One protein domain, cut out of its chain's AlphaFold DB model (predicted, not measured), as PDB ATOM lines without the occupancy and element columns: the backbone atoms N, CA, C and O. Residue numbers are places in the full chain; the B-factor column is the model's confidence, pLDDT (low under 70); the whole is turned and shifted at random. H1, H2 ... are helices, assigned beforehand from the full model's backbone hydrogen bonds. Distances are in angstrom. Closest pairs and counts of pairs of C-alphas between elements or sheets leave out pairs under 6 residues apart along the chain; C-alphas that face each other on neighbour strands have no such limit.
ATOM      1  N   GLU A   5      13.119   2.092  -7.853       81.69
ATOM      2  CA  GLU A   5      13.765   2.543  -6.617       81.69
ATOM      3  C   GLU A   5      12.812   3.335  -5.724       81.69
ATOM      4  O   GLU A   5      12.809   3.194  -4.504       81.69
ATOM      5  N   SER A   6      11.954   4.148  -6.346       76.25
ATOM      6  CA  SER A   6      10.874   4.846  -5.647       76.25
ATOM      7  C   SER A   6       9.878   3.882  -5.045       76.25
ATOM      8  O   SER A   6       9.382   4.122  -3.952       76.25
ATOM      9  N   LEU A   7       9.556   2.830  -5.796       81.69
ATOM     10  CA  LEU A   7       8.598   1.829  -5.373       81.69
ATOM     11  C   LEU A   7       9.163   1.043  -4.190       81.69
ATOM     12  O   LEU A   7       8.472   0.844  -3.205       81.69
ATOM     13  N   ILE A   8      10.434   0.641  -4.240       82.75
ATOM     14  CA  ILE A   8      11.110  -0.048  -3.128       82.75
ATOM     15  C   ILE A   8      11.210   0.853  -1.889       82.75
ATOM     16  O   ILE A   8      11.085   0.372  -0.768       82.75
ATOM     17  N   LEU A   9      11.416   2.160  -2.073       78.44
ATOM     18  CA  LEU A   9      11.453   3.110  -0.962       78.44
ATOM     19  C   LEU A   9      10.073   3.312  -0.314       78.44
ATOM     20  O   LEU A   9      10.007   3.452   0.906       78.44
ATOM     21  N   ALA A  10       9.014   3.360  -1.128       80.19
ATOM     22  CA  ALA A  10       7.642   3.626  -0.696       80.19
ATOM     23  C   ALA A  10       6.878   2.376  -0.228       80.19
ATOM     24  O   ALA A  10       5.843   2.512   0.417       80.19
ATOM     25  N   GLN A  11       7.355   1.177  -0.565       81.12
ATOM     26  CA  GLN A  11       6.786  -0.078  -0.084       81.12
ATOM     27  C   GLN A  11       7.140  -0.313   1.384       81.12
ATOM     28  O   GLN A  11       8.244   0.010   1.835       81.12
ATOM     29  N   ASP A  12       6.193  -0.908   2.105       76.38
ATOM     30  CA  ASP A  12       6.402  -1.345   3.478       76.38
ATOM     31  C   ASP A  12       7.464  -2.454   3.526       76.38
ATOM     32  O   ASP A  12       7.603  -3.253   2.592       76.38
ATOM     33  N   VAL A  13       8.272  -2.463   4.585       75.50
ATOM     34  CA  VAL A  13       9.387  -3.405   4.696       75.50
ATOM     35  C   VAL A  13       8.827  -4.768   5.104       75.50
ATOM     36  O   VAL A  13       8.155  -4.844   6.131       75.50
ATOM     37  N   PRO A  14       9.109  -5.855   4.358       78.19
ATOM     38  CA  PRO A  14       8.592  -7.171   4.705       78.19
ATOM     39  C   PRO A  14       8.967  -7.568   6.140       78.19
ATOM     40  O   PRO A  14      10.097  -7.296   6.572       78.19
ATOM     41  N   PRO A  15       8.072  -8.247   6.878       77.31
ATOM     42  CA  PRO A  15       8.385  -8.733   8.215       77.31
ATOM     43  C   PRO A  15       9.602  -9.665   8.157       77.31
ATOM     44  O   PRO A  15       9.631 -10.626   7.393       77.31
ATOM     45  N   GLY A  16      10.632  -9.348   8.946       79.00
ATOM     46  CA  GLY A  16      11.921 -10.054   8.944       79.00
ATOM     47  C   GLY A  16      13.048  -9.329   8.202       79.00
ATOM     48  O   GLY A  16      14.209  -9.696   8.362       79.00
ATOM     49  N   ILE A  17      12.746  -8.263   7.455       76.69
ATOM     50  CA  ILE A  17      13.760  -7.392   6.856       76.69
ATOM     51  C   ILE A  17      13.969  -6.174   7.753       76.69
ATOM     52  O   ILE A  17      13.025  -5.507   8.176       76.69
ATOM     53  N   SER A  18      15.229  -5.864   8.067       79.25
ATOM     54  CA  SER A  18      15.550  -4.669   8.848       79.25
ATOM     55  C   SER A  18      15.101  -3.413   8.106       79.25
ATOM     56  O   SER A  18      15.326  -3.285   6.904       79.25
ATOM     57  N   ASN A  19      14.544  -2.437   8.825       79.12
ATOM     58  CA  ASN A  19      14.106  -1.163   8.254       79.12
ATOM     59  C   ASN A  19      15.290  -0.228   7.908       79.12
ATOM     60  O   ASN A  19      15.389   0.898   8.385       79.12
ATOM     61  N   SER A  20      16.230  -0.718   7.101       83.06
ATOM     62  CA  SER A  20      17.433  -0.013   6.665       83.06
ATOM     63  C   SER A  20      17.477   0.065   5.142       83.06
ATOM     64  O   SER A  20      17.005  -0.838   4.451       83.06
ATOM     65  N   TYR A  21      18.099   1.117   4.601       80.44
ATOM     66  CA  TYR A  21      18.259   1.261   3.150       80.44
ATOM     67  C   TYR A  21      18.980   0.075   2.520       80.44
ATOM     68  O   TYR A  21      18.630  -0.321   1.418       80.44
ATOM     69  N   ARG A  22      19.957  -0.505   3.227       82.25
ATOM     70  CA  ARG A  22      20.735  -1.641   2.731       82.25
ATOM     71  C   ARG A  22      19.860  -2.880   2.568       82.25
ATOM     72  O   ARG A  22      19.801  -3.433   1.483       82.25
ATOM     73  N   ALA A  23      19.072  -3.210   3.587       85.00
ATOM     74  CA  ALA A  23      18.186  -4.367   3.542       85.00
ATOM     75  C   ALA A  23      17.059  -4.216   2.499       85.00
ATOM     76  O   ALA A  23      16.736  -5.168   1.791       85.00
ATOM     77  N   ARG A  24      16.506  -3.005   2.330       85.44
ATOM     78  CA  ARG A  24      15.552  -2.724   1.240       85.44
ATOM     79  C   ARG A  24      16.204  -2.832  -0.141       85.44
ATOM     80  O   ARG A  24      15.562  -3.286  -1.084       85.44
ATOM     81  N   ALA A  25      17.464  -2.420  -0.257       86.19
ATOM     82  CA  ALA A  25      18.229  -2.489  -1.494       86.19
ATOM     83  C   ALA A  25      18.537  -3.935  -1.899       86.19
ATOM     84  O   ALA A  25      18.270  -4.316  -3.039       86.19
ATOM     85  N   ASP A  26      18.995  -4.743  -0.942       85.44
ATOM     86  CA  ASP A  26      19.263  -6.170  -1.126       85.44
ATOM     87  C   ASP A  26      17.983  -6.921  -1.534       85.44
ATOM     88  O   ASP A  26      17.992  -7.680  -2.501       85.44
ATOM     89  N   HIS A  27      16.851  -6.636  -0.880       84.19
ATOM     90  CA  HIS A  27      15.549  -7.217  -1.235       84.19
ATOM     91  C   HIS A  27      15.044  -6.773  -2.616       84.19
ATOM     92  O   HIS A  27      14.530  -7.570  -3.396       84.19
ATOM     93  N   GLY A  28      15.174  -5.483  -2.931       83.25
ATOM     94  CA  GLY A  28      14.719  -4.916  -4.198       83.25
ATOM     95  C   GLY A  28      15.626  -5.232  -5.393       83.25
ATOM     96  O   GLY A  28      15.235  -4.982  -6.540       83.25
ATOM     97  N   GLY A  29      16.826  -5.767  -5.145       86.19
ATOM     98  CA  GLY A  29      17.855  -5.999  -6.157       86.19
ATOM     99  C   GLY A  29      18.376  -4.692  -6.750       86.19
ATOM    100  O   GLY A  29      18.457  -4.550  -7.972       86.19
ATOM    101  N   VAL A  30      18.634  -3.705  -5.897       83.69
ATOM    102  CA  VAL A  30      19.055  -2.354  -6.282       83.69
ATOM    103  C   VAL A  30      20.228  -1.909  -5.420       83.69
ATOM    104  O   VAL A  30      20.469  -2.455  -4.351       83.69
ATOM    105  N   ALA A  31      20.993  -0.914  -5.864       85.00
ATOM    106  CA  ALA A  31      22.111  -0.426  -5.063       85.00
ATOM    107  C   ALA A  31      21.610   0.429  -3.885       85.00
ATOM    108  O   ALA A  31      20.831   1.366  -4.074       85.00
ATOM    109  N   ALA A  32      22.135   0.191  -2.680       84.44
ATOM    110  CA  ALA A  32      21.783   0.972  -1.490       84.44
ATOM    111  C   ALA A  32      22.058   2.478  -1.664       84.44
ATOM    112  O   ALA A  32      21.280   3.314  -1.205       84.44
ATOM    113  N   SER A  33      23.118   2.836  -2.396       82.75
ATOM    114  CA  SER A  33      23.439   4.225  -2.748       82.75
ATOM    115  C   SER A  33      22.350   4.884  -3.600       82.75
ATOM    116  O   SER A  33      22.075   6.072  -3.434       82.75
ATOM    117  N   THR A  34      21.699   4.123  -4.485       83.38
ATOM    118  CA  THR A  34      20.583   4.607  -5.309       83.38
ATOM    119  C   THR A  34      19.364   4.905  -4.444       83.38
ATOM    120  O   THR A  34      18.772   5.975  -4.583       83.38
ATOM    121  N   LEU A  35      19.042   4.014  -3.503       81.94
ATOM    122  CA  LEU A  35      17.975   4.209  -2.518       81.94
ATOM    123  C   LEU A  35      18.235   5.422  -1.614       81.94
ATOM    124  O   LEU A  35      17.336   6.237  -1.415       81.94
ATOM    125  N   ASN A  36      19.469   5.594  -1.135       84.50
ATOM    126  CA  ASN A  36      19.856   6.747  -0.319       84.50
ATOM    127  C   ASN A  36      19.739   8.069  -1.098       84.50
ATOM    128  O   ASN A  36      19.172   9.039  -0.603       84.50
ATOM    129  N   HIS A  37      20.205   8.112  -2.352       84.12
ATOM    130  CA  HIS A  37      20.002   9.279  -3.217       84.12
ATOM    131  C   HIS A  37      18.517   9.599  -3.416       84.12
ATOM    132  O   HIS A  37      18.132  10.768  -3.394       84.12
ATOM    133  N   ARG A  38      17.690   8.564  -3.586       78.81
ATOM    134  CA  ARG A  38      16.238   8.688  -3.729       78.81
ATOM    135  C   ARG A  38      15.570   9.249  -2.479       78.81
ATOM    136  O   ARG A  38      14.725  10.131  -2.607       78.81
ATOM    137  N   ALA A  39      15.956   8.768  -1.300       79.12
ATOM    138  CA  ALA A  39      15.444   9.252  -0.021       79.12
ATOM    139  C   ALA A  39      15.782  10.731   0.223       79.12
ATOM    140  O   ALA A  39      14.976  11.467   0.776       79.12
ATOM    141  N   LEU A  40      16.933  11.188  -0.280       83.38
ATOM    142  CA  LEU A  40      17.336  12.600  -0.274       83.38
ATOM    143  C   LEU A  40      16.641  13.445  -1.362       83.38
ATOM    144  O   LEU A  40      17.043  14.580  -1.611       83.38
ATOM    145  N   GLY A  41      15.641  12.895  -2.058       76.38
ATOM    146  CA  GLY A  41      14.881  13.599  -3.091       76.38
ATOM    147  C   GLY A  41      15.637  13.805  -4.404       76.38
ATOM    148  O   GLY A  41      15.176  14.558  -5.262       76.38
ATOM    149  N   ARG A  42      16.792  13.151  -4.611       78.31
ATOM    150  CA  ARG A  42      17.507  13.289  -5.884       78.31
ATOM    151  C   ARG A  42      16.763  12.539  -6.995       78.31
ATOM    152  O   ARG A  42      16.445  11.358  -6.832       78.31
ATOM    153  N   PRO A  43      16.526  13.188  -8.148       69.06
ATOM    154  CA  PRO A  43      15.910  12.530  -9.290       69.06
ATOM    155  C   PRO A  43      16.813  11.409  -9.815       69.06
ATOM    156  O   PRO A  43      18.041  11.543  -9.861       69.06
ATOM    157  N   SER A  44      16.194  10.299 -10.226       70.56
ATOM    158  CA  SER A  44      16.892   9.183 -10.868       70.56
ATOM    159  C   SER A  44      17.574   9.646 -12.160       70.56
ATOM    160  O   SER A  44      17.166  10.635 -12.769       70.56
ATOM    161  N   ARG A  45      18.613   8.933 -12.625       70.88
ATOM    162  CA  ARG A  45      19.315   9.291 -13.879       70.88
ATOM    163  C   ARG A  45      18.356   9.404 -15.071       70.88
ATOM    164  O   ARG A  45      18.518  10.311 -15.874       70.88
ATOM    165  N   LYS A  46      17.334   8.540 -15.144       67.19
ATOM    166  CA  LYS A  46      16.279   8.608 -16.169       67.19
ATOM    167  C   LYS A  46      15.402   9.858 -16.028       67.19
ATOM    168  O   LYS A  46      15.145  10.519 -17.024       67.19
ATOM    169  N   ALA A  47      14.997  10.213 -14.807       67.06
ATOM    170  CA  ALA A  47      14.226  11.432 -14.557       67.06
ATOM    171  C   ALA A  47      15.046  12.703 -14.843       67.06
ATOM    172  O   ALA A  47      14.522  13.660 -15.402       67.06
ATOM    173  N   LYS A  48      16.349  12.695 -14.528       74.25
ATOM    174  CA  LYS A  48      17.274  13.761 -14.935       74.25
ATOM    175  C   LYS A  48      17.382  13.880 -16.451       74.25
ATOM    176  O   LYS A  48      17.328  14.992 -16.953       74.25
ATOM    177  N   ALA A  49      17.518  12.757 -17.155       71.38
ATOM    178  CA  ALA A  49      17.601  12.746 -18.613       71.38
ATOM    179  C   ALA A  49      16.315  13.283 -19.270       71.38
ATOM    180  O   ALA A  49      16.410  14.064 -20.204       71.38
ATOM    181  N   GLN A  50      15.131  12.945 -18.742       67.56
ATOM    182  CA  GLN A  50      13.857  13.517 -19.208       67.56
ATOM    183  C   GLN A  50      13.702  15.008 -18.893       67.56
ATOM    184  O   GLN A  50      13.089  15.723 -19.668       67.56
ATOM    185  N   SER A  51      14.236  15.483 -17.765       66.88
ATOM    186  CA  SER A  51      14.164  16.902 -17.395       66.88
ATOM    187  C   SER A  51      15.143  17.793 -18.168       66.88
ATOM    188  O   SER A  51      15.032  19.011 -18.070       66.88
ATOM    189  N   GLN A  52      16.137  17.214 -18.847       66.69
ATOM    190  CA  GLN A  52      17.117  17.947 -19.657       66.69
ATOM    191  C   GLN A  52      16.777  17.960 -21.156       66.69
ATOM    192  O   GLN A  52      17.580  18.472 -21.934       66.69
ATOM    193  N   GLN A  53      15.630  17.396 -21.552       54.28
ATOM    194  CA  GLN A  53      15.100  17.474 -22.916       54.28
ATOM    195  C   GLN A  53      14.152  18.654 -23.098       54.28
ATOM    196  O   GLN A  53      13.451  19.004 -22.121       54.28
TER     197      GLN A  53
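This is residues 5 to 53 of the 53 residues of an uncharacterized protein of Zopfia rhizophila CBS 207.26 (UniProt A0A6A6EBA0). Three short helices, H1, H2 and H3, cross one another in a small cluster in which each touches the other two, and a fourth short helix, H4, is on a tail that leads away from it and touches no helix. The tail makes one end of the long axis, and the link between H1 and H2, turning near Gly 16, makes the other. The printed part has 49 residues, with four named helices in the order H1, H2, H3, H4 and no named strand; its class is all helix. It is only just loose, close to compact, with a radius of gyration of the C-alphas of 11.8 A, and the C-alphas span 42 by 18 by 16 A.

Begin with the two longest helices, of 8 residues each. Find C-alpha 21 at (18.259, 1.261, 3.150); from there H2, residues 21 to 28, runs 10.2 A to C-alpha 28 at (14.719, -4.916, -4.198). H3, residues 32 to 39, is 10.5 A long from first to last C-alpha. Go back to C-alpha 5 at (13.765, 2.543, -6.617), where H1, residues 5 to 10, begins and runs 8.6 A. Then look for H4, residues 45 to 51, which is 9.8 A long and ends at C-alpha 51, (14.164, 16.902, -17.395).

Look first at H2 and H3, which touch about perpendicular, at 74 degrees; their closest C-alphas are those of Ala 25 and Ala 32, 5.0 A apart. H1 touches H3, where the closest C-alphas, those of Glu 5 and Leu 35, are 6.1 A apart; the two run the same way at a steep tilt of 60 degrees. H1 also touches H2, with the C-alphas of Ile 8 and Gly 28 closest at 6.2 A; they run opposite ways at a steep tilt of 69.7 degrees, only just short of about perpendicular. H4 is apart from H1, H2 and H3, with no C-alpha within 8 A of theirs. In H1, H2, H3 and H4, every O i to N i+4 pair is within hydrogen-bond range.

The two C-alphas farthest apart are those of Gly 16 and Gln 53, 42.2 A, while the first and last printed C-alphas, of Glu 5 and Gln 53, are 22.1 A apart. The printed part has no cut, and Gln 53 is the chain's last residue. The links from H2 to H3 and from H3 to H4 are tight, the link from H1 to H2 is short, and no link is long. The mean pLDDT of the printed part is 78.3; look for values under 70 at residue 43, residues 46 to 47 and residues 50 to 53.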